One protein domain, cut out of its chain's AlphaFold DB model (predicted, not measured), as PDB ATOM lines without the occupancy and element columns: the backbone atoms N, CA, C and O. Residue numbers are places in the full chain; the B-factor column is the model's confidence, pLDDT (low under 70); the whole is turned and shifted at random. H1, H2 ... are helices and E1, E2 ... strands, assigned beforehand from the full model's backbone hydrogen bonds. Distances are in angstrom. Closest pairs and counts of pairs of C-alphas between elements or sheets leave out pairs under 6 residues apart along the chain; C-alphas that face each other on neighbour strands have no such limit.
ATOM      1  N   GLU A   2     385.784 469.737 343.517       82.06
ATOM      2  CA  GLU A   2     385.276 468.705 342.587       82.06
ATOM      3  C   GLU A   2     384.866 469.273 341.220       82.06
ATOM      4  O   GLU A   2     385.284 468.754 340.190       82.06
ATOM      5  N   ARG A   3     384.116 470.386 341.206       81.06
ATOM      6  CA  ARG A   3     383.756 471.087 339.961       81.06
ATOM      7  C   ARG A   3     384.983 471.554 339.177       81.06
ATOM      8  O   ARG A   3     384.952 471.533 337.955       81.06
ATOM      9  N   ASP A   4     386.045 471.961 339.865       80.12
ATOM     10  CA  ASP A   4     387.269 472.447 339.221       80.12
ATOM     11  C   ASP A   4     388.057 471.294 338.601       80.12
ATOM     12  O   ASP A   4     388.525 471.428 337.478       80.12
ATOM     13  N   ALA A   5     388.090 470.127 339.251       78.75
ATOM     14  CA  ALA A   5     388.640 468.915 338.653       78.75
ATOM     15  C   ALA A   5     387.871 468.480 337.399       78.75
ATOM     16  O   ALA A   5     388.502 468.159 336.398       78.75
ATOM     17  N   VAL A   6     386.532 468.545 337.403       80.62
ATOM     18  CA  VAL A   6     385.740 468.265 336.188       80.62
ATOM     19  C   VAL A   6     386.088 469.239 335.061       80.62
ATOM     20  O   VAL A   6     386.239 468.813 333.921       80.62
ATOM     21  N   LYS A   7     386.265 470.534 335.363       82.50
ATOM     22  CA  LYS A   7     386.646 471.544 334.356       82.50
ATOM     23  C   LYS A   7     387.995 471.257 333.690       82.50
ATOM     24  O   LYS A   7     388.194 471.694 332.563       82.50
ATOM     25  N   VAL A   8     388.901 470.552 334.368       85.19
ATOM     26  CA  VAL A   8     390.212 470.149 333.826       85.19
ATOM     27  C   VAL A   8     390.261 468.671 333.414       85.19
ATOM     28  O   VAL A   8     391.341 468.089 333.354       85.19
ATOM     29  N   ASP A   9     389.099 468.062 333.157       85.19
ATOM     30  CA  ASP A   9     388.947 466.663 332.727       85.19
ATOM     31  C   ASP A   9     389.609 465.645 333.679       85.19
ATOM     32  O   ASP A   9     390.237 464.655 333.298       85.19
ATOM     33  N   ARG A  10     389.502 465.909 334.985       88.31
ATOM     34  CA  ARG A  10     389.987 465.030 336.054       88.31
ATOM     35  C   ARG A  10     388.820 464.447 336.845       88.31
ATOM     36  O   ARG A  10     387.815 465.101 337.106       88.31
ATOM     37  N   SER A  11     388.983 463.202 337.286       93.81
ATOM     38  CA  SER A  11     387.983 462.456 338.054       93.81
ATOM     39  C   SER A  11     387.818 463.025 339.472       93.81
ATOM     40  O   SER A  11     388.746 462.918 340.283       93.81
ATOM     41  N   PRO A  12     386.625 463.531 339.846       92.81
ATOM     42  CA  PRO A  12     386.356 463.993 341.211       92.81
ATOM     43  C   PRO A  12     386.481 462.876 342.246       92.81
ATOM     44  O   PRO A  12     386.933 463.091 343.368       92.81
ATOM     45  N   ARG A  13     386.126 461.644 341.855       94.81
ATOM     46  CA  ARG A  13     386.272 460.467 342.715       94.81
ATOM     47  C   ARG A  13     387.737 460.224 343.060       94.81
ATOM     48  O   ARG A  13     388.052 460.024 344.230       94.81
ATOM     49  N   LEU A  14     388.618 460.249 342.060       96.12
ATOM     50  CA  LEU A  14     390.043 460.020 342.281       96.12
ATOM     51  C   LEU A  14     390.677 461.171 343.065       96.12
ATOM     52  O   LEU A  14     391.452 460.921 343.980       96.12
ATOM     53  N   LEU A  15     390.269 462.410 342.790       96.88
ATOM     54  CA  LEU A  15     390.663 463.573 343.576       96.88
ATOM     55  C   LEU A  15     390.336 463.399 345.071       96.88
ATOM     56  O   LEU A  15     391.216 463.586 345.911       96.88
ATOM     57  N   ARG A  16     389.107 462.981 345.415       96.88
ATOM     58  CA  ARG A  16     388.725 462.671 346.808       96.88
ATOM     59  C   ARG A  16     389.603 461.583 347.414       96.88
ATOM     60  O   ARG A  16     390.020 461.703 348.561       96.88
ATOM     61  N   MET A  17     389.886 460.525 346.655       97.81
ATOM     62  CA  MET A  17     390.738 459.427 347.115       97.81
ATOM     63  C   MET A  17     392.170 459.901 347.387       97.81
ATOM     64  O   MET A  17     392.732 459.540 348.419       97.81
ATOM     65  N   VAL A  18     392.735 460.746 346.518       98.06
ATOM     66  CA  VAL A  18     394.055 461.361 346.718       98.06
ATOM     67  C   VAL A  18     394.046 462.238 347.966       98.06
ATOM     68  O   VAL A  18     394.843 461.991 348.865       98.06
ATOM     69  N   VAL A  19     393.116 463.190 348.089       97.62
ATOM     70  CA  VAL A  19     393.034 464.076 349.265       97.62
ATOM     71  C   VAL A  19     392.865 463.291 350.560       97.62
ATOM     72  O   VAL A  19     393.582 463.548 351.523       97.62
ATOM     73  N   ARG A  20     392.006 462.267 350.570       97.81
ATOM     74  CA  ARG A  20     391.845 461.377 351.725       97.81
ATOM     75  C   ARG A  20     393.168 460.718 352.127       97.81
ATOM     76  O   ARG A  20     393.464 460.635 353.314       97.81
ATOM     77  N   LYS A  21     393.975 460.263 351.160       97.44
ATOM     78  CA  LYS A  21     395.297 459.668 351.427       97.44
ATOM     79  C   LYS A  21     396.316 460.688 351.925       97.44
ATOM     80  O   LYS A  21     397.099 460.344 352.802       97.44
ATOM     81  N   LEU A  22     396.299 461.912 351.395       97.19
ATOM     82  CA  LEU A  22     397.169 462.994 351.859       97.19
ATOM     83  C   LEU A  22     396.866 463.351 353.319       97.19
ATOM     84  O   LEU A  22     397.780 463.375 354.136       97.19
ATOM     85  N   LEU A  23     395.586 463.539 353.655       97.06
ATOM     86  CA  LEU A  23     395.138 463.815 355.023       97.06
ATOM     87  C   LEU A  23     395.497 462.667 355.977       97.06
ATOM     88  O   LEU A  23     396.059 462.906 357.037       97.06
ATOM     89  N   ALA A  24     395.235 461.415 355.584       96.00
ATOM     90  CA  ALA A  24     395.461 460.252 356.444       96.00
ATOM     91  C   ALA A  24     396.945 459.932 356.698       96.00
ATOM     92  O   ALA A  24     397.264 459.250 357.668       96.00
ATOM     93  N   LYS A  25     397.855 460.371 355.820       94.88
ATOM     94  CA  LYS A  25     399.305 460.197 356.006       94.88
ATOM     95  C   LYS A  25     399.953 461.367 356.745       94.88
ATOM     96  O   LYS A  25     401.108 461.247 357.149       94.88
ATOM     97  N   ALA A  26     399.248 462.482 356.917       92.25
ATOM     98  CA  ALA A  26     399.786 463.660 357.572       92.25
ATOM     99  C   ALA A  26     400.140 463.388 359.046       92.25
ATOM    100  O   ALA A  26     399.414 462.650 359.715       92.25
ATOM    101  N   PRO A  27     401.229 463.976 359.571       91.25
ATOM    102  CA  PRO A  27     402.178 464.886 358.909       91.25
ATOM    103  C   PRO A  27     403.369 464.182 358.222       91.25
ATOM    104  O   PRO A  27     404.361 464.814 357.858       91.25
ATOM    105  N   SER A  28     403.301 462.863 358.040       93.50
ATOM    106  CA  SER A  28     404.440 462.071 357.572       93.50
ATOM    107  C   SER A  28     404.807 462.375 356.119       93.50
ATOM    108  O   SER A  28     403.942 462.573 355.260       93.50
ATOM    109  N   ALA A  29     406.106 462.331 355.819       94.88
ATOM    110  CA  ALA A  29     406.583 462.370 354.443       94.88
ATOM    111  C   ALA A  29     406.079 461.146 353.651       94.88
ATOM    112  O   ALA A  29     405.990 460.031 354.168       94.88
ATOM    113  N   LEU A  30     405.751 461.354 352.377       95.94
ATOM    114  CA  LEU A  30     405.251 460.315 351.479       95.94
ATOM    115  C   LEU A  30     405.920 460.389 350.110       95.94
ATOM    116  O   LEU A  30     406.358 461.448 349.666       95.94
ATOM    117  N   SER A  31     405.964 459.262 349.401       96.19
ATOM    118  CA  SER A  31     406.285 459.237 347.974       96.19
ATOM    119  C   SER A  31     405.005 459.090 347.153       96.19
ATOM    120  O   SER A  31     404.046 458.436 347.571       96.19
ATOM    121  N   TYR A  32     404.987 459.655 345.944       96.94
ATOM    122  CA  TYR A  32     403.844 459.480 345.043       96.94
ATOM    123  C   TYR A  32     403.658 458.027 344.618       96.94
ATOM    124  O   TYR A  32     402.523 457.611 344.434       96.94
ATOM    125  N   ASN A  33     404.734 457.235 344.543       96.56
ATOM    126  CA  ASN A  33     404.641 455.796 344.288       96.56
ATOM    127  C   ASN A  33     403.870 455.061 345.393       96.56
ATOM    128  O   ASN A  33     403.046 454.209 345.080       96.56
ATOM    129  N   ALA A  34     404.089 455.412 346.666       96.12
ATOM    130  CA  ALA A  34     403.365 454.793 347.776       96.12
ATOM    131  C   ALA A  34     401.855 455.076 347.693       96.12
ATOM    132  O   ALA A  34     401.042 454.162 347.778       96.12
ATOM    133  N   VAL A  35     401.476 456.335 347.447       97.25
ATOM    134  CA  VAL A  35     400.063 456.714 347.269       97.25
ATOM    135  C   VAL A  35     399.467 456.066 346.015       97.25
ATOM    136  O   VAL A  35     398.348 455.569 346.053       97.25
ATOM    137  N   ALA A  36     400.217 456.033 344.914       97.38
ATOM    138  CA  ALA A  36     399.791 455.443 343.650       97.38
ATOM    139  C   ALA A  36     399.503 453.942 343.779       97.38
ATOM    140  O   ALA A  36     398.450 453.488 343.332       97.38
ATOM    141  N   GLY A  37     400.387 453.199 344.455       97.62
ATOM    142  CA  GLY A  37     400.212 451.770 344.722       97.62
ATOM    143  C   GLY A  37     398.956 451.469 345.541       97.62
ATOM    144  O   GLY A  37     398.214 450.553 345.207       97.62
ATOM    145  N   GLU A  38     398.655 452.286 346.555       96.62
ATOM    146  CA  GLU A  38     397.435 452.135 347.362       96.62
ATOM    147  C   GLU A  38     396.142 452.477 346.606       96.62
ATOM    148  O   GLU A  38     395.062 452.038 347.002       96.62
ATOM    149  N   LEU A  39     396.228 453.305 345.562       97.19
ATOM    150  CA  LEU A  39     395.075 453.765 344.785       97.19
ATOM    151  C   LEU A  39     394.900 453.015 343.456       97.19
ATOM    152  O   LEU A  39     393.891 453.227 342.786       97.19
ATOM    153  N   GLY A  40     395.853 452.160 343.070       96.75
ATOM    154  CA  GLY A  40     395.825 451.442 341.794       96.75
ATOM    155  C   GLY A  40     395.970 452.361 340.575       96.75
ATOM    156  O   GLY A  40     395.372 452.103 339.535       96.75
ATOM    157  N   VAL A  41     396.726 453.456 340.705       97.38
ATOM    158  CA  VAL A  41     396.965 454.439 339.629       97.38
ATOM    159  C   VAL A  41     398.460 454.643 339.397       97.38
ATOM    160  O   VAL A  41     399.290 454.115 340.132       97.38
ATOM    161  N   SER A  42     398.838 455.419 338.378       97.44
ATOM    162  CA  SER A  42     400.246 455.770 338.157       97.44
ATOM    163  C   SER A  42     400.724 456.859 339.130       97.44
ATOM    164  O   SER A  42     399.942 457.701 339.580       97.44
ATOM    165  N   HIS A  43     402.029 456.914 339.411       96.12
ATOM    166  CA  HIS A  43     402.606 458.010 340.202       96.12
ATOM    167  C   HIS A  43     402.461 459.377 339.521       96.12
ATOM    168  O   HIS A  43     402.312 460.377 340.219       96.12
ATOM    169  N   ASN A  44     402.451 459.419 338.182       96.75
ATOM    170  CA  ASN A  44     402.177 460.635 337.412       96.75
ATOM    171  C   ASN A  44     400.751 461.130 337.657       96.75
ATOM    172  O   ASN A  44     400.532 462.320 337.833       96.75
ATOM    173  N   THR A  45     399.788 460.215 337.769       96.75
ATOM    174  CA  THR A  45     398.413 460.571 338.123       96.75
ATOM    175  C   THR A  45     398.362 461.231 339.500       96.75
ATOM    176  O   THR A  45     397.768 462.291 339.640       96.75
ATOM    177  N   VAL A  46     399.019 460.653 340.513       97.50
ATOM    178  CA  VAL A  46     399.087 461.269 341.852       97.50
ATOM    179  C   VAL A  46     399.772 462.635 341.802       97.50
ATOM    180  O   VAL A  46     399.259 463.582 342.392       97.50
ATOM    181  N   HIS A  47     400.890 462.745 341.080       96.88
ATOM    182  CA  HIS A  47     401.591 464.010 340.861       96.88
ATOM    183  C   HIS A  47     400.654 465.076 340.279       96.88
ATOM    184  O   HIS A  47     400.578 466.173 340.821       96.88
ATOM    185  N   ASP A  48     399.895 464.747 339.233       97.06
ATOM    186  CA  ASP A  48     398.976 465.681 338.581       97.06
ATOM    187  C   ASP A  48     397.853 466.152 339.511       97.06
ATOM    188  O   ASP A  48     397.494 467.327 339.488       97.06
ATOM    189  N   TYR A  49     397.306 465.269 340.354       97.75
ATOM    190  CA  TYR A  49     396.300 465.672 341.343       97.75
ATOM    191  C   TYR A  49     396.891 466.532 342.461       97.75
ATOM    192  O   TYR A  49     396.227 467.463 342.904       97.75
ATOM    193  N   VAL A  50     398.115 466.252 342.918       97.62
ATOM    194  CA  VAL A  50     398.788 467.116 343.901       97.62
ATOM    195  C   VAL A  50     399.072 468.486 343.293       97.62
ATOM    196  O   VAL A  50     398.726 469.485 343.909       97.62
ATOM    197  N   ARG A  51     399.576 468.536 342.057       96.94
ATOM    198  CA  ARG A  51     399.789 469.790 341.329       96.94
ATOM    199  C   ARG A  51     398.494 470.580 341.157       96.94
ATOM    200  O   ARG A  51     398.477 471.773 341.418       96.94
ATOM    201  N   LEU A  52     397.394 469.917 340.792       96.69
ATOM    202  CA  LEU A  52     396.080 470.559 340.726       96.69
ATOM    203  C   LEU A  52     395.694 471.195 342.073       96.69
ATOM    204  O   LEU A  52     395.164 472.299 342.102       96.69
ATOM    205  N   LEU A  53     395.958 470.518 343.194       97.56
ATOM    206  CA  LEU A  53     395.694 471.062 344.529       97.56
ATOM    207  C   LEU A  53     396.623 472.238 344.883       97.56
ATOM    208  O   LEU A  53     396.176 473.162 345.564       97.56
ATOM    209  N   GLU A  54     397.881 472.219 344.434       97.12
ATOM    210  CA  GLU A  54     398.817 473.346 344.572       97.12
ATOM    211  C   GLU A  54     398.346 474.564 343.767       97.12
ATOM    212  O   GLU A  54     398.258 475.661 344.319       97.12
ATOM    213  N   ASP A  55     397.953 474.359 342.505       95.62
ATOM    214  CA  ASP A  55     397.415 475.398 341.611       95.62
ATOM    215  C   ASP A  55     396.103 475.996 342.158       95.62
ATOM    216  O   ASP A  55     395.782 477.163 341.932       95.62
ATOM    217  N   MET A  56     395.349 475.205 342.926       95.38
ATOM    218  CA  MET A  56     394.159 475.633 343.663       95.38
ATOM    219  C   MET A  56     394.459 476.311 345.012       95.38
ATOM    220  O   MET A  56     393.522 476.664 345.727       95.38
ATOM    221  N   PHE A  57     395.731 476.480 345.385       95.81
ATOM    222  CA  PHE A  57     396.165 477.020 346.678       95.81
ATOM    223  C   PHE A  57     395.674 476.208 347.894       95.81
ATOM    224  O   PHE A  57     395.613 476.730 349.006       95.81
ATOM    225  N   LEU A  58     395.339 474.925 347.713       97.25
ATOM    226  CA  LEU A  58     394.851 474.058 348.791       97.25
ATOM    227  C   LEU A  58     395.991 473.370 349.540       97.25
ATOM    228  O   LEU A  58     395.917 473.211 350.761       97.25
ATOM    229  N   VAL A  59     397.045 472.977 348.823       98.31
ATOM    230  CA  VAL A  59     398.222 472.318 349.402       98.31
ATOM    231  C   VAL A  59     399.517 472.991 348.961       98.31
ATOM    232  O   VAL A  59     399.546 473.698 347.957       98.31
ATOM    233  N   GLY A  60     400.580 472.776 349.728       98.12
ATOM    234  CA  GLY A  60     401.962 473.030 349.342       98.12
ATOM    235  C   GLY A  60     402.810 471.768 349.500       98.12
ATOM    236  O   GLY A  60     402.411 470.802 350.164       98.12
ATOM    237  N   VAL A  61     403.988 471.770 348.874       98.00
ATOM    238  CA  VAL A  61     404.923 470.639 348.885       98.00
ATOM    239  C   VAL A  61     406.255 471.064 349.491       98.00
ATOM    240  O   VAL A  61     406.961 471.906 348.942       98.00
ATOM    241  N   ALA A  62     406.629 470.426 350.598       98.06
ATOM    242  CA  ALA A  62     407.965 470.516 351.165       98.06
ATOM    243  C   ALA A  62     408.797 469.314 350.694       98.06
ATOM    244  O   ALA A  62     408.576 468.171 351.108       98.06
ATOM    245  N   TYR A  63     409.750 469.565 349.796       97.50
ATOM    246  CA  TYR A  63     410.675 468.540 349.307       97.50
ATOM    247  C   TYR A  63     411.790 468.262 350.319       97.50
ATOM    248  O   TYR A  63     412.133 469.117 351.136       97.50
ATOM    249  N   LEU A  64     412.374 467.065 350.242       96.88
ATOM    250  CA  LEU A  64     413.495 466.676 351.091       96.88
ATOM    251  C   LEU A  64     414.744 467.482 350.722       96.88
ATOM    252  O   LEU A  64     415.135 467.521 349.555       96.88
ATOM    253  N   LEU A  65     415.394 468.068 351.724       94.81
ATOM    254  CA  LEU A  65     416.723 468.653 351.617       94.81
ATOM    255  C   LEU A  65     417.760 467.646 352.134       94.81
ATOM    256  O   LEU A  65     417.797 467.345 353.323       94.81
ATOM    257  N   GLU A  66     418.614 467.139 351.247       88.19
ATOM    258  CA  GLU A  66     419.632 466.121 351.542       88.19
ATOM    259  C   GLU A  66     420.996 466.615 351.043       88.19
ATOM    260  O   GLU A  66     421.144 466.989 349.878       88.19
ATOM    261  N   GLY A  67     422.000 466.687 351.925       84.75
ATOM    262  CA  GLY A  67     423.344 467.156 351.551       84.75
ATOM    263  C   GLY A  67     423.377 468.565 350.933       84.75
ATOM    264  O   GLY A  67     424.200 468.839 350.063       84.75
ATOM    265  N   GLY A  68     422.444 469.443 351.322       85.62
ATOM    266  CA  GLY A  68     422.301 470.793 350.762       85.62
ATOM    267  C   GLY A  68     421.633 470.854 349.381       85.62
ATOM    268  O   GLY A  68     421.595 471.921 348.776       85.62
ATOM    269  N   ARG A  69     421.099 469.735 348.875       92.00
ATOM    270  CA  ARG A  69     420.400 469.649 347.586       92.00
ATOM    271  C   ARG A  69     418.951 469.216 347.774       92.00
ATOM    272  O   ARG A  69     418.633 468.434 348.664       92.00
ATOM    273  N   VAL A  70     418.075 469.713 346.905       95.31
ATOM    274  CA  VAL A  70     416.651 469.359 346.917       95.31
ATOM    275  C   VAL A  70     416.444 468.035 346.185       95.31
ATOM    276  O   VAL A  70     416.772 467.897 345.006       95.31
ATOM    277  N   ALA A  71     415.876 467.050 346.873       94.81
ATOM    278  CA  ALA A  71     415.664 465.707 346.355       94.81
ATOM    279  C   ALA A  71     414.229 465.522 345.819       94.81
ATOM    280  O   ALA A  71     413.398 464.837 346.411       94.81
ATOM    281  N   TYR A  72     413.934 466.096 344.646       92.19
ATOM    282  CA  TYR A  72     412.579 466.143 344.054       92.19
ATOM    283  C   TYR A  72     411.886 464.784 343.842       92.19
ATOM    284  O   TYR A  72     410.653 464.695 343.837       92.19
ATOM    285  N   ARG A  73     412.673 463.719 343.636       90.31
ATOM    286  CA  ARG A  73     412.172 462.359 343.357       90.31
ATOM    287  C   ARG A  73     411.949 461.521 344.616       90.31
ATOM    288  O   ARG A  73     411.386 460.433 344.512       90.31
ATOM    289  N   ARG A  74     412.414 461.991 345.775       92.50
ATOM    290  CA  ARG A  74     412.240 461.294 347.050       92.50
ATOM    291  C   ARG A  74     410.880 461.628 347.669       92.50
ATOM    292  O   ARG A  74     409.993 462.216 347.042       92.50
ATOM    293  N   GLU A  75     410.701 461.144 348.886       94.94
ATOM    294  CA  GLU A  75     409.596 461.510 349.756       94.94
ATOM    295  C   GLU A  75     409.522 463.023 349.999       94.94
ATOM    296  O   GLU A  75     410.508 463.755 349.903       94.94
ATOM    297  N   LYS A  76     408.306 463.479 350.279       96.12
ATOM    298  CA  LYS A  76     407.942 464.879 350.462       96.12
ATOM    299  C   LYS A  76     406.826 465.000 351.480       96.12
ATOM    300  O   LYS A  76     405.964 464.120 351.547       96.12
ATOM    301  N   LYS A  77     406.845 466.077 352.260       96.81
ATOM    302  CA  LYS A  77     405.718 466.449 353.113       96.81
ATOM    303  C   LYS A  77     404.738 467.264 352.272       96.81
ATOM    304  O   LYS A  77     405.130 468.211 351.592       96.81
ATOM    305  N   ILE A  78     403.475 466.854 352.283       97.94
ATOM    306  CA  ILE A  78     402.377 467.602 351.669       97.94
ATOM    307  C   ILE A  78     401.619 468.270 352.805       97.94
ATOM    308  O   ILE A  78     401.223 467.588 353.752       97.94
ATOM    309  N   PHE A  79     401.429 469.580 352.713       98.19
ATOM    310  CA  PHE A  79     400.765 470.349 353.757       98.19
ATOM    311  C   PHE A  79     399.579 471.116 353.222       98.19
ATOM    312  O   PHE A  79     399.621 471.628 352.107       98.19
ATOM    313  N   PHE A  80     398.508 471.186 354.007       98.06
ATOM    314  CA  PHE A  80     397.365 472.014 353.651       98.06
ATOM    315  C   PHE A  80     397.652 473.455 354.034       98.06
ATOM    316  O   PHE A  80     398.041 473.744 355.162       98.06
ATOM    317  N   ARG A  81     397.436 474.359 353.084       97.81
ATOM    318  CA  ARG A  81     397.772 475.779 353.243       97.81
ATOM    319  C   ARG A  81     396.821 476.507 354.185       97.81
ATOM    320  O   ARG A  81     397.183 477.522 354.766       97.81
ATOM    321  N   ASP A  82     395.607 475.983 354.331       96.69
ATOM    322  CA  ASP A  82     394.570 476.531 355.194       96.69
ATOM    323  C   ASP A  82     394.056 475.457 356.179       96.69
ATOM    324  O   ASP A  82     393.473 474.449 355.755       96.69
ATOM    325  N   PRO A  83     394.252 475.643 357.500       95.38
ATOM    326  CA  PRO A  83     393.791 474.694 358.512       95.38
ATOM    327  C   PRO A  83     392.271 474.491 358.554       95.38
ATOM    328  O   PRO A  83     391.812 473.425 358.964       95.38
ATOM    329  N   PHE A  84     391.474 475.495 358.174       96.12
ATOM    330  CA  PHE A  84     390.017 475.375 358.125       96.12
ATOM    331  C   PHE A  84     389.584 474.482 356.956       96.12
ATOM    332  O   PHE A  84     388.831 473.532 357.172       96.12
ATOM    333  N   ALA A  85     390.123 474.704 355.757       95.00
ATOM    334  CA  ALA A  85     389.883 473.863 354.591       95.00
ATOM    335  C   ALA A  85     390.308 472.414 354.858       95.00
ATOM    336  O   ALA A  85     389.564 471.484 354.549       95.00
ATOM    337  N   ALA A  86     391.466 472.214 355.496       96.69
ATOM    338  CA  ALA A  86     391.935 470.884 355.863       96.69
ATOM    339  C   ALA A  86     390.955 470.154 356.794       96.69
ATOM    340  O   ALA A  86     390.622 468.995 356.543       96.69
ATOM    341  N   ARG A  87     390.449 470.841 357.830       97.25
ATOM    342  CA  ARG A  87     389.431 470.298 358.745       97.25
ATOM    343  C   ARG A  87     388.123 469.976 358.027       97.25
ATOM    344  O   ARG A  87     387.607 468.879 358.205       97.25
ATOM    345  N   ALA A  88     387.640 470.875 357.174       96.94
ATOM    346  CA  ALA A  88     386.424 470.652 356.397       96.94
ATOM    347  C   ALA A  88     386.551 469.428 355.472       96.94
ATOM    348  O   ALA A  88     385.647 468.597 355.400       96.94
ATOM    349  N   PHE A  89     387.689 469.263 354.790       96.50
ATOM    350  CA  PHE A  89     387.923 468.077 353.964       96.50
ATOM    351  C   PHE A  89     388.046 466.804 354.791       96.50
ATOM    352  O   PHE A  89     387.529 465.769 354.379       96.50
ATOM    353  N   ALA A  90     388.716 466.864 355.938       97.44
ATOM    354  CA  ALA A  90     388.850 465.728 356.836       97.44
ATOM    355  C   ALA A  90     387.486 465.243 357.346       97.44
ATOM    356  O   ALA A  90     387.207 464.049 357.274       97.44
ATOM    357  N   GLU A  91     386.612 466.167 357.745       97.31
ATOM    358  CA  GLU A  91     385.240 465.869 358.160       97.31
ATOM    359  C   GLU A  91     384.436 465.214 357.028       97.31
ATOM    360  O   GLU A  91     383.922 464.107 357.187       97.31
ATOM    361  N   VAL A  92     384.412 465.835 355.843       96.94
ATOM    362  CA  VAL A  92     383.676 465.315 354.674       96.94
ATOM    363  C   VAL A  92     384.195 463.944 354.216       96.94
ATOM    364  O   VAL A  92     383.428 463.125 353.709       96.94
ATOM    365  N   LEU A  93     385.495 463.679 354.365       97.25
ATOM    366  CA  LEU A  93     386.141 462.441 353.911       97.25
ATOM    367  C   LEU A  93     386.284 461.376 355.007       97.25
ATOM    368  O   LEU A  93     386.836 460.302 354.729       97.25
ATOM    369  N   GLY A  94     385.806 461.655 356.223       97.25
ATOM    370  CA  GLY A  94     385.899 460.754 357.368       97.25
ATOM    371  C   GLY A  94     387.346 460.418 357.741       97.25
ATOM    372  O   GLY A  94     387.692 459.242 357.868       97.25
ATOM    373  N   VAL A  95     388.208 461.434 357.831       97.31
ATOM    374  CA  VAL A  95     389.611 461.312 358.254       97.31
ATOM    375  C   VAL A  95     389.805 462.065 359.561       97.31
ATOM    376  O   VAL A  95     389.424 463.224 359.676       97.31
ATOM    377  N   GLU A  96     390.437 461.427 360.539       94.75
ATOM    378  CA  GLU A  96     390.840 462.101 361.769       94.75
ATOM    379  C   GLU A  96     392.150 462.864 361.541       94.75
ATOM    380  O   GLU A  96     393.135 462.297 361.066       94.75
ATOM    381  N   LEU A  97     392.162 464.159 361.867       93.38
ATOM    382  CA  LEU A  97     393.364 464.987 361.793       93.38
ATOM    383  C   LEU A  97     393.971 465.182 363.174       93.38
ATOM    384  O   LEU A  97     393.327 465.669 364.102       93.38
ATOM    385  N   GLN A  98     395.262 464.888 363.268       91.31
ATOM    386  CA  GLN A  98     396.031 465.155 364.473       91.31
ATOM    387  C   GLN A  98     396.327 466.651 364.593       91.31
ATOM    388  O   GLN A  98     396.704 467.308 363.621       91.31
ATOM    389  N   ARG A  99     396.228 467.187 365.816       91.69
ATOM    390  CA  ARG A  99     396.544 468.595 366.105       91.69
ATOM    391  C   ARG A  99     397.964 468.962 365.669       91.69
ATOM    392  O   ARG A  99     398.138 470.011 365.060       91.69
ATOM    393  N   GLY A 100     398.940 468.078 365.894       92.56
ATOM    394  CA  GLY A 100     400.333 468.284 365.479       92.56
ATOM    395  C   GLY A 100     400.492 468.546 363.978       92.56
ATOM    396  O   GLY A 100     401.202 469.472 363.603       92.56
ATOM    397  N   ALA A 101     399.742 467.833 363.127       94.69
ATOM    398  CA  ALA A 101     399.790 468.048 361.680       94.69
ATOM    399  C   ALA A 101     399.322 469.454 361.285       94.69
ATOM    400  O   ALA A 101     399.931 470.095 360.435       94.69
ATOM    401  N   LEU A 102     398.274 469.964 361.937       96.00
ATOM    402  CA  LEU A 102     397.784 471.321 361.692       96.00
ATOM    403  C   LEU A 102     398.826 472.376 362.083       96.00
ATOM    404  O   LEU A 102     398.990 473.356 361.363       96.00
ATOM    405  N   LEU A 103     399.527 472.178 363.202       95.69
ATOM    406  CA  LEU A 103     400.570 473.097 363.660       95.69
ATOM    407  C   LEU A 103     401.782 473.090 362.714       95.69
ATOM    408  O   LEU A 103     402.256 474.159 362.329       95.69
ATOM    409  N   GLU A 104     402.235 471.908 362.281       96.38
ATOM    410  CA  GLU A 104     403.289 471.772 361.263       96.38
ATOM    411  C   GLU A 104     402.919 472.500 359.966       96.38
ATOM    412  O   GLU A 104     403.723 473.259 359.423       96.38
ATOM    413  N   TRP A 105     401.683 472.325 359.493       97.62
ATOM    414  CA  TRP A 105     401.207 472.958 358.265       97.62
ATOM    415  C   TRP A 105     401.143 474.479 358.355       97.62
ATOM    416  O   TRP A 105     401.497 475.152 357.391       97.62
ATOM    417  N   VAL A 106     400.746 475.034 359.506       97.44
ATOM    418  CA  VAL A 106     400.776 476.487 359.739       97.44
ATOM    419  C   VAL A 106     402.205 477.010 359.591       97.44
ATOM    420  O   VAL A 106     402.435 477.973 358.858       97.44
ATOM    421  N   VAL A 107     403.185 476.355 360.219       97.75
ATOM    422  CA  VAL A 107     404.599 476.743 360.093       97.75
ATOM    423  C   VAL A 107     405.073 476.642 358.646       97.75
ATOM    424  O   VAL A 107     405.658 477.593 358.126       97.75
ATOM    425  N   GLN A 108     404.796 475.526 357.969       98.25
ATOM    426  CA  GLN A 108     405.205 475.310 356.580       98.25
ATOM    427  C   GLN A 108     404.592 476.346 355.629       98.25
ATOM    428  O   GLN A 108     405.309 476.891 354.791       98.25
ATOM    429  N   GLU A 109     403.311 476.684 355.795       98.00
ATOM    430  CA  GLU A 109     402.640 477.715 354.999       98.00
ATOM    431  C   GLU A 109     403.245 479.102 355.232       98.00
ATOM    432  O   GLU A 109     403.512 479.828 354.273       98.00
ATOM    433  N   HIS A 110     403.493 479.495 356.483       98.00
ATOM    434  CA  HIS A 110     404.070 480.809 356.771       98.00
ATOM    435  C   HIS A 110     405.510 480.936 356.266       98.00
ATOM    436  O   HIS A 110     405.874 481.973 355.702       98.00
ATOM    437  N   LEU A 111     406.311 479.874 356.384       98.06
ATOM    438  CA  LEU A 111     407.649 479.816 355.800       98.06
ATOM    439  C   LEU A 111     407.601 479.872 354.267       98.06
ATOM    440  O   LEU A 111     408.354 480.646 353.671       98.06
ATOM    441  N   LEU A 112     406.678 479.137 353.632       98.00
ATOM    442  CA  LEU A 112     406.452 479.209 352.188       98.00
ATOM    443  C   LEU A 112     406.104 480.640 351.758       98.00
ATOM    444  O   LEU A 112     406.723 481.165 350.835       98.00
ATOM    445  N   ARG A 113     405.171 481.311 352.446       96.69
ATOM    446  CA  ARG A 113     404.808 482.713 352.163       96.69
ATOM    447  C   ARG A 113     405.985 483.667 352.333       96.69
ATOM    448  O   ARG A 113     406.125 484.607 351.558       96.69
ATOM    449  N   ARG A 114     406.809 483.457 353.362       96.00
ATOM    450  CA  ARG A 114     407.904 484.365 353.719       96.00
ATOM    451  C   ARG A 114     409.115 484.244 352.796       96.00
ATOM    452  O   ARG A 114     409.789 485.250 352.565       96.00
ATOM    453  N   PHE A 115     409.417 483.034 352.329       97.06
ATOM    454  CA  PHE A 115     410.658 482.731 351.610       97.06
ATOM    455  C   PHE A 115     410.445 482.213 350.183       97.06
ATOM    456  O   PHE A 115     411.422 482.014 349.466       97.06
ATOM    457  N   GLY A 116     409.200 481.972 349.763       96.31
ATOM    458  CA  GLY A 116     408.851 481.438 348.441       96.31
ATOM    459  C   GLY A 116     409.108 479.938 348.271       96.31
ATOM    460  O   GLY A 116     408.739 479.365 347.251       96.31
ATOM    461  N   GLN A 117     409.721 479.290 349.262       96.19
ATOM    462  CA  GLN A 117     410.018 477.863 349.270       96.19
ATOM    463  C   GLN A 117     410.098 477.347 350.704       96.19
ATOM    464  O   GLN A 117     410.494 478.072 351.620       96.19
ATOM    465  N   VAL A 118     409.759 476.077 350.882       98.25
ATOM    466  CA  VAL A 118     409.897 475.357 352.145       98.25
ATOM    467  C   VAL A 118     410.321 473.923 351.848       98.25
ATOM    468  O   VAL A 118     409.916 473.327 350.850       98.25
ATOM    469  N   PHE A 119     411.165 473.379 352.710       97.81
ATOM    470  CA  PHE A 119     411.684 472.019 352.627       97.81
ATOM    471  C   PHE A 119     411.476 471.317 353.962       97.81
ATOM    472  O   PHE A 119     411.146 471.958 354.953       97.81
ATOM    473  N   PHE A 120     411.727 470.018 354.007       96.81
ATOM    474  CA  PHE A 120     411.956 469.301 355.260       96.81
ATOM    475  C   PHE A 120     413.318 468.608 355.184       96.81
ATOM    476  O   PHE A 120     413.888 468.451 354.100       96.81
ATOM    477  N   TYR A 121     413.868 468.214 356.325       94.56
ATOM    478  CA  TYR A 121     415.186 467.582 356.396       94.56
ATOM    479  C   TYR A 121     415.091 466.224 357.074       94.56
ATOM    480  O   TYR A 121     414.373 466.072 358.062       94.56
ATOM    481  N   ARG A 122     415.860 465.254 356.575       89.31
ATOM    482  CA  ARG A 122     415.999 463.943 357.207       89.31
ATOM    483  C   ARG A 122     417.425 463.414 357.060       89.31
ATOM    484  O   ARG A 122     417.875 463.178 355.947       89.31
ATOM    485  N   ASP A 123     418.102 463.207 358.186       83.94
ATOM    486  CA  ASP A 123     419.430 462.575 358.273       83.94
ATOM    487  C   ASP A 123     419.697 462.127 359.719       83.94
ATOM    488  O   ASP A 123     420.115 462.920 360.566       83.94
ATOM    489  N   GLY A 124     419.296 460.899 360.066       81.12
ATOM    490  CA  GLY A 124     419.319 460.391 361.450       81.12
ATOM    491  C   GLY A 124     418.372 461.111 362.431       81.12
ATOM    492  O   GLY A 124     418.063 460.579 363.497       81.12
ATOM    493  N   TYR A 125     417.859 462.278 362.045       83.25
ATOM    494  CA  TYR A 125     416.865 463.136 362.684       83.25
ATOM    495  C   TYR A 125     415.921 463.669 361.607       83.25
ATOM    496  O   TYR A 125     416.314 463.738 360.446       83.25
ATOM    497  N   GLU A 126     414.708 464.059 361.984       87.62
ATOM    498  CA  GLU A 126     413.782 464.777 361.102       87.62
ATOM    499  C   GLU A 126     413.659 466.222 361.592       87.62
ATOM    500  O   GLU A 126     413.734 466.456 362.797       87.62
ATOM    501  N   VAL A 127     413.568 467.163 360.651       93.00
ATOM    502  CA  VAL A 127     413.168 468.551 360.907       93.00
ATOM    503  C   VAL A 127     411.982 468.860 360.004       93.00
ATOM    504  O   VAL A 127     412.105 468.737 358.778       93.00
ATOM    505  N   ASP A 128     410.866 469.264 360.604       94.31
ATOM    506  CA  ASP A 128     409.579 469.440 359.918       94.31
ATOM    507  C   ASP A 128     409.585 470.496 358.813       94.31
ATOM    508  O   ASP A 128     408.938 470.307 357.775       94.31
ATOM    509  N   ALA A 129     410.302 471.603 359.023       97.19
ATOM    510  CA  ALA A 129     410.371 472.693 358.061       97.19
ATOM    511  C   ALA A 129     411.742 473.386 358.022       97.19
ATOM    512  O   ALA A 129     412.359 473.687 359.045       97.19
ATOM    513  N   VAL A 130     412.215 473.685 356.814       96.94
ATOM    514  CA  VAL A 130     413.470 474.391 356.545       96.94
ATOM    515  C   VAL A 130     413.230 475.438 355.462       96.94
ATOM    516  O   VAL A 130     412.797 475.101 354.360       96.94
ATOM    517  N   ALA A 131     413.520 476.704 355.758       96.88
ATOM    518  CA  ALA A 131     413.396 477.812 354.807       96.88
ATOM    519  C   ALA A 131     414.193 479.034 355.283       96.88
ATOM    520  O   ALA A 131     414.266 479.291 356.479       96.88
ATOM    521  N   GLY A 132     414.795 479.797 354.364       93.56
ATOM    522  CA  GLY A 132     415.455 481.067 354.713       93.56
ATOM    523  C   GLY A 132     416.578 480.958 355.757       93.56
ATOM    524  O   GLY A 132     416.795 481.895 356.515       93.56
ATOM    525  N   GLY A 133     417.248 479.803 355.845       92.25
ATOM    526  CA  GLY A 133     418.248 479.512 356.881       92.25
ATOM    527  C   GLY A 133     417.670 479.018 358.214       92.25
ATOM    528  O   GLY A 133     418.427 478.531 359.051       92.25
ATOM    529  N   LEU A 134     416.349 479.070 358.398       95.12
ATOM    530  CA  LEU A 134     415.661 478.524 359.566       95.12
ATOM    531  C   LEU A 134     415.500 477.007 359.453       95.12
ATOM    532  O   LEU A 134     415.292 476.463 358.366       95.12
ATOM    533  N   ARG A 135     415.554 476.343 360.606       95.50
ATOM    534  CA  ARG A 135     415.218 474.930 360.810       95.50
ATOM    535  C   ARG A 135     414.222 474.878 361.952       95.50
ATOM    536  O   ARG A 135     414.572 475.296 363.053       95.50
ATOM    537  N   VAL A 136     413.010 474.416 361.688       96.19
ATOM    538  CA  VAL A 136     411.902 474.447 362.640       96.19
ATOM    539  C   VAL A 136     411.339 473.045 362.804       96.19
ATOM    540  O   VAL A 136     411.006 472.388 361.819       96.19
ATOM    541  N   GLU A 137     411.241 472.613 364.053       95.25
ATOM    542  CA  GLU A 137     410.558 471.397 364.477       95.25
ATOM    543  C   GLU A 137     409.347 471.799 365.317       95.25
ATOM    544  O   GLU A 137     409.491 472.565 366.272       95.25
ATOM    545  N   VAL A 138     408.169 471.271 364.997       93.31
ATOM    546  CA  VAL A 138     406.935 471.591 365.719       93.31
ATOM    547  C   VAL A 138     406.585 470.449 366.662       93.31
ATOM    548  O   VAL A 138     406.675 469.271 366.317       93.31
ATOM    549  N   LYS A 139     406.178 470.783 367.888       86.62
ATOM    550  CA  LYS A 139     405.782 469.798 368.894       86.62
ATOM    551  C   LYS A 139     404.460 470.141 369.549       86.62
ATOM    552  O   LYS A 139     404.224 471.257 369.986       86.62
ATOM    553  N   SER A 140     403.640 469.111 369.722       77.38
ATOM    554  CA  SER A 140     402.449 469.147 370.572       77.38
ATOM    555  C   SER A 140     402.738 468.719 372.024       77.38
ATOM    556  O   SER A 140     401.808 468.409 372.761       77.38
ATOM    557  N   GLY A 141     404.012 468.616 372.439       69.50
ATOM    558  CA  GLY A 141     404.420 468.136 373.767       69.50
ATOM    559  C   GLY A 141     405.935 468.204 374.021       69.50
ATOM    560  O   GLY A 141     406.693 468.685 373.181       69.50
ATOM    561  N   LYS A 142     406.403 467.716 375.183       60.16
ATOM    562  CA  LYS A 142     407.821 467.835 375.582       60.16
ATOM    563  C   LYS A 142     408.765 467.104 374.606       60.16
ATOM    564  O   LYS A 142     408.498 465.961 374.230       60.16
ATOM    565  N   PRO A 143     409.900 467.714 374.219       62.16
ATOM    566  CA  PRO A 143     410.853 467.079 373.319       62.16
ATOM    567  C   PRO A 143     411.591 465.929 374.019       62.16
ATOM    568  O   PRO A 143     412.325 466.136 374.980       62.16
ATOM    569  N   HIS A 144     411.432 464.710 373.498       61.41
ATOM    570  CA  HIS A 144     412.142 463.516 373.983       61.41
ATOM    571  C   HIS A 144     413.359 463.127 373.121       61.41
ATOM    572  O   HIS A 144     414.116 462.230 373.487       61.41
ATOM    573  N   ARG A 145     413.570 463.792 371.975       72.69
ATOM    574  CA  ARG A 145     414.638 463.494 371.004       72.69
ATOM    575  C   ARG A 145     415.613 464.668 370.880       72.69
ATOM    576  O   ARG A 145     415.233 465.817 371.081       72.69
ATOM    577  N   ARG A 146     416.870 464.372 370.525       78.62
ATOM    578  CA  ARG A 146     417.864 465.375 370.095       78.62
ATOM    579  C   ARG A 146     417.564 465.842 368.665       78.62
ATOM    580  O   ARG A 146     417.047 465.057 367.879       78.62
ATOM    581  N   TYR A 147     417.938 467.075 368.336       82.38
ATOM    582  CA  TYR A 147     417.811 467.655 366.993       82.38
ATOM    583  C   TYR A 147     419.165 468.158 366.491       82.38
ATOM    584  O   TYR A 147     420.065 468.405 367.305       82.38
ATOM    585  N   PRO A 148     419.327 468.345 365.169       83.38
ATOM    586  CA  PRO A 148     420.490 469.029 364.627       83.38
ATOM    587  C   PRO A 148     420.688 470.401 365.288       83.38
ATOM    588  O   PRO A 148     419.726 471.093 365.630       83.38
ATOM    589  N   ARG A 149     421.947 470.820 365.445       83.69
ATOM    590  CA  ARG A 149     422.290 472.118 366.042       83.69
ATOM    591  C   ARG A 149     421.623 473.261 365.262       83.69
ATOM    592  O   ARG A 149     421.625 473.243 364.033       83.69
ATOM    593  N   GLY A 150     421.070 474.239 365.981       87.00
ATOM    594  CA  GLY A 150     420.367 475.386 365.389       87.00
ATOM    595  C   GLY A 150     418.916 475.111 364.972       87.00
ATOM    596  O   GLY A 150     418.316 475.960 364.324       87.00
ATOM    597  N   THR A 151     418.355 473.949 365.322       92.38
ATOM    598  CA  THR A 151     416.919 473.681 365.140       92.38
ATOM    599  C   THR A 151     416.115 474.410 366.213       92.38
ATOM    600  O   THR A 151     416.352 474.206 367.404       92.38
ATOM    601  N   LEU A 152     415.171 475.244 365.785       93.44
ATOM    602  CA  LEU A 152     414.158 475.862 366.629       93.44
ATOM    603  C   LEU A 152     413.068 474.825 366.897       93.44
ATOM    604  O   LEU A 152     412.408 474.371 365.966       93.44
ATOM    605  N   VAL A 153     412.905 474.429 368.154       93.38
ATOM    606  CA  VAL A 153     411.830 473.523 368.566       93.38
ATOM    607  C   VAL A 153     410.708 474.383 369.125       93.38
ATOM    608  O   VAL A 153     410.913 475.042 370.140       93.38
ATOM    609  N   LEU A 154     409.562 474.395 368.452       92.88
ATOM    610  CA  LEU A 154     408.415 475.222 368.813       92.88
ATOM    611  C   LEU A 154     407.316 474.352 369.415       92.88
ATOM    612  O   LEU A 154     406.852 473.403 368.771       92.88
ATOM    613  N   ALA A 155     406.896 474.683 370.633       91.88
ATOM    614  CA  ALA A 155     405.645 474.185 371.178       91.88
ATOM    615  C   ALA A 155     404.465 475.002 370.631       91.88
ATOM    616  O   ALA A 155     404.646 476.041 369.989       91.88
ATOM    617  N   GLU A 156     403.239 474.535 370.864       91.88
ATOM    618  CA  GLU A 156     402.039 475.217 370.372       91.88
ATOM    619  C   GLU A 156     401.932 476.654 370.909       91.88
ATOM    620  O   GLU A 156     401.574 477.569 370.167       91.88
ATOM    621  N   GLU A 157     402.303 476.859 372.169       92.19
ATOM    622  CA  GLU A 157     402.333 478.155 372.845       92.19
ATOM    623  C   GLU A 157     403.360 479.145 372.267       92.19
ATOM    624  O   GLU A 157     403.141 480.355 372.340       92.19
ATOM    625  N   ASP A 158     404.438 478.652 371.649       93.56
ATOM    626  CA  ASP A 158     405.514 479.484 371.095       93.56
ATOM    627  C   ASP A 158     405.218 479.943 369.659       93.56
ATOM    628  O   ASP A 158     405.776 480.938 369.182       93.56
ATOM    629  N   LEU A 159     404.331 479.231 368.953       93.56
ATOM    630  CA  LEU A 159     404.023 479.486 367.545       93.56
ATOM    631  C   LEU A 159     403.565 480.926 367.271       93.56
ATOM    632  O   LEU A 159     404.090 481.517 366.326       93.56
ATOM    633  N   PRO A 160     402.646 481.538 368.048       94.94
ATOM    634  CA  PRO A 160     402.234 482.916 367.792       94.94
ATOM    635  C   PRO A 160     403.406 483.905 367.850       94.94
ATOM    636  O   PRO A 160     403.529 484.749 366.964       94.94
ATOM    637  N   GLY A 161     404.287 483.776 368.849       95.75
ATOM    638  CA  GLY A 161     405.467 484.632 368.998       95.75
ATOM    639  C   GLY A 161     406.441 484.460 367.836       95.75
ATOM    640  O   GLY A 161     406.820 485.440 367.195       95.75
ATOM    641  N   PHE A 162     406.749 483.210 367.486       95.69
ATOM    642  CA  PHE A 162     407.588 482.888 366.333       95.69
ATOM    643  C   PHE A 162     407.047 483.489 365.027       95.69
ATOM    644  O   PHE A 162     407.800 484.078 364.249       95.69
ATOM    645  N   LEU A 163     405.739 483.368 364.776       95.50
ATOM    646  CA  LEU A 163     405.127 483.906 363.562       95.50
ATOM    647  C   LEU A 163     405.176 485.437 363.524       95.50
ATOM    648  O   LEU A 163     405.394 485.996 362.452       95.50
ATOM    649  N   LEU A 164     405.023 486.126 364.658       95.38
ATOM    650  CA  LEU A 164     405.193 487.581 364.720       95.38
ATOM    651  C   LEU A 164     406.633 487.989 364.378       95.38
ATOM    652  O   LEU A 164     406.842 488.864 363.537       95.38
ATOM    653  N   GLU A 165     407.625 487.323 364.968       94.31
ATOM    654  CA  GLU A 165     409.046 487.587 364.708       94.31
ATOM    655  C   GLU A 165     409.440 487.316 363.252       94.31
ATOM    656  O   GLU A 165     410.190 488.096 362.658       94.31
ATOM    657  N   LEU A 166     408.877 486.267 362.637       94.50
ATOM    658  CA  LEU A 166     409.102 485.912 361.232       94.50
ATOM    659  C   LEU A 166     408.796 487.078 360.268       94.50
ATOM    660  O   LEU A 166     409.419 487.193 359.202       94.50
ATOM    661  N   TYR A 167     407.858 487.952 360.646       92.62
ATOM    662  CA  TYR A 167     407.432 489.111 359.862       92.62
ATOM    663  C   TYR A 167     407.884 490.468 360.432       92.62
ATOM    664  O   TYR A 167     407.822 491.463 359.716       92.62
ATOM    665  N   ALA A 168     408.414 490.534 361.658       85.81
ATOM    666  CA  ALA A 168     408.814 491.789 362.307       85.81
ATOM    667  C   ALA A 168     409.951 492.552 361.589       85.81
ATOM    668  O   ALA A 168     410.090 493.762 361.754       85.81
ATOM    669  N   GLY A 169     410.754 491.871 360.762       64.88
ATOM    670  CA  GLY A 169     411.828 492.475 359.958       64.88
ATOM    671  C   GLY A 169     411.381 493.139 358.648       64.88
ATOM    672  O   GLY A 169     412.232 493.452 357.819       64.88
TER     673      GLY A 169
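Overview. This is residues 2 to 169 of the 171 residues of the protein "ATP-binding protein" of Thermofilum pendens (UniProt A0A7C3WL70). A strongly twisted sheet of six strands curls round one helix, H6, with H7 side by side with H6, while a cluster of mostly crossed helices, H1 to H5, makes the other end of the domain. H2 sits in the middle of that cluster, and H4 reaches from it to strand E1. The printed part has 168 residues with seven named helices and six named strands, in the order H1 H2 H3 H4 E1 E2 H5 H6 E3 E4 E5 E6 H7; the class is mixed, helices and strands. The sheet, in the order E2 E1 E3 E4 E5 E6, is mixed. The whole is compact, with a radius of gyration of the C-alphas of 16.0 A and spans of 46 by 32 by 31 A.

Along the chain. Find C-alpha 2 at (385.276, 468.705, 342.587), where H1 begins and runs to residue 7. Next come H2, residues 12 to 25, 20.0 A long, H3, residues 32 to 39, and H4, residues 43 to 55, 18.2 A. E1, residues 59 to 66, is 22.4 A long, and E2, residues 69 to 80, is 23.9 A and bends by 89 degrees at residue 74. H5 is residues 83 to 93; H6, residues 99 to 115, is 24.7 A and begins at C-alpha 99 (396.544, 468.595, 366.105). Then read E3, residues 119 to 122, E4, 126 to 131, E5, 134 to 139, E6, 152 to 155, and H7, 159 to 168, ending at C-alpha 168 (408.814, 491.789, 362.307).

Arrangement. Begin at the hub, H2, which touches H1, H3, H4 and H5; its closest C-alphas to H4 are Leu 15 to Tyr 49, 6.4 A, about perpendicular at 89 degrees. The closest C-alphas of H4 and E1 are Leu 53 and Val 59, 5.6 A. Look at the hairpin E1 and E2, antiparallel, with N 62 and O 77 at 2.9 A. E1 and E3 are parallel, with N 65 and O 120 at 2.8 A. E3, E4 and E5 form a meander, each strand the antiparallel neighbour of the one before; N 130 and O 119 are 2.8 A apart, N 136 and O 129 2.8 A. E5 and E6 are parallel, with N 139 and O 154 at 2.8 A. H6 is on one face of the sheet, making two layers, helix and sheet. H6 and H7 touch at a shallow tilt of 4 degrees, the same way, closest at the C-alphas of His 110 and Leu 163, 7.5 A. Every O i to N i+4 pair is within hydrogen-bond range in H1 to H6; in H7, 5 of 6 are.

Size, cuts and confidence. The two C-alphas farthest apart, those of Lys 7 and Arg 146, are 47.9 A apart. The printed part has no cut. The long link is E5 to E6, residues 140 to 151. Residues 141 to 144 and 169 have pLDDT under 70.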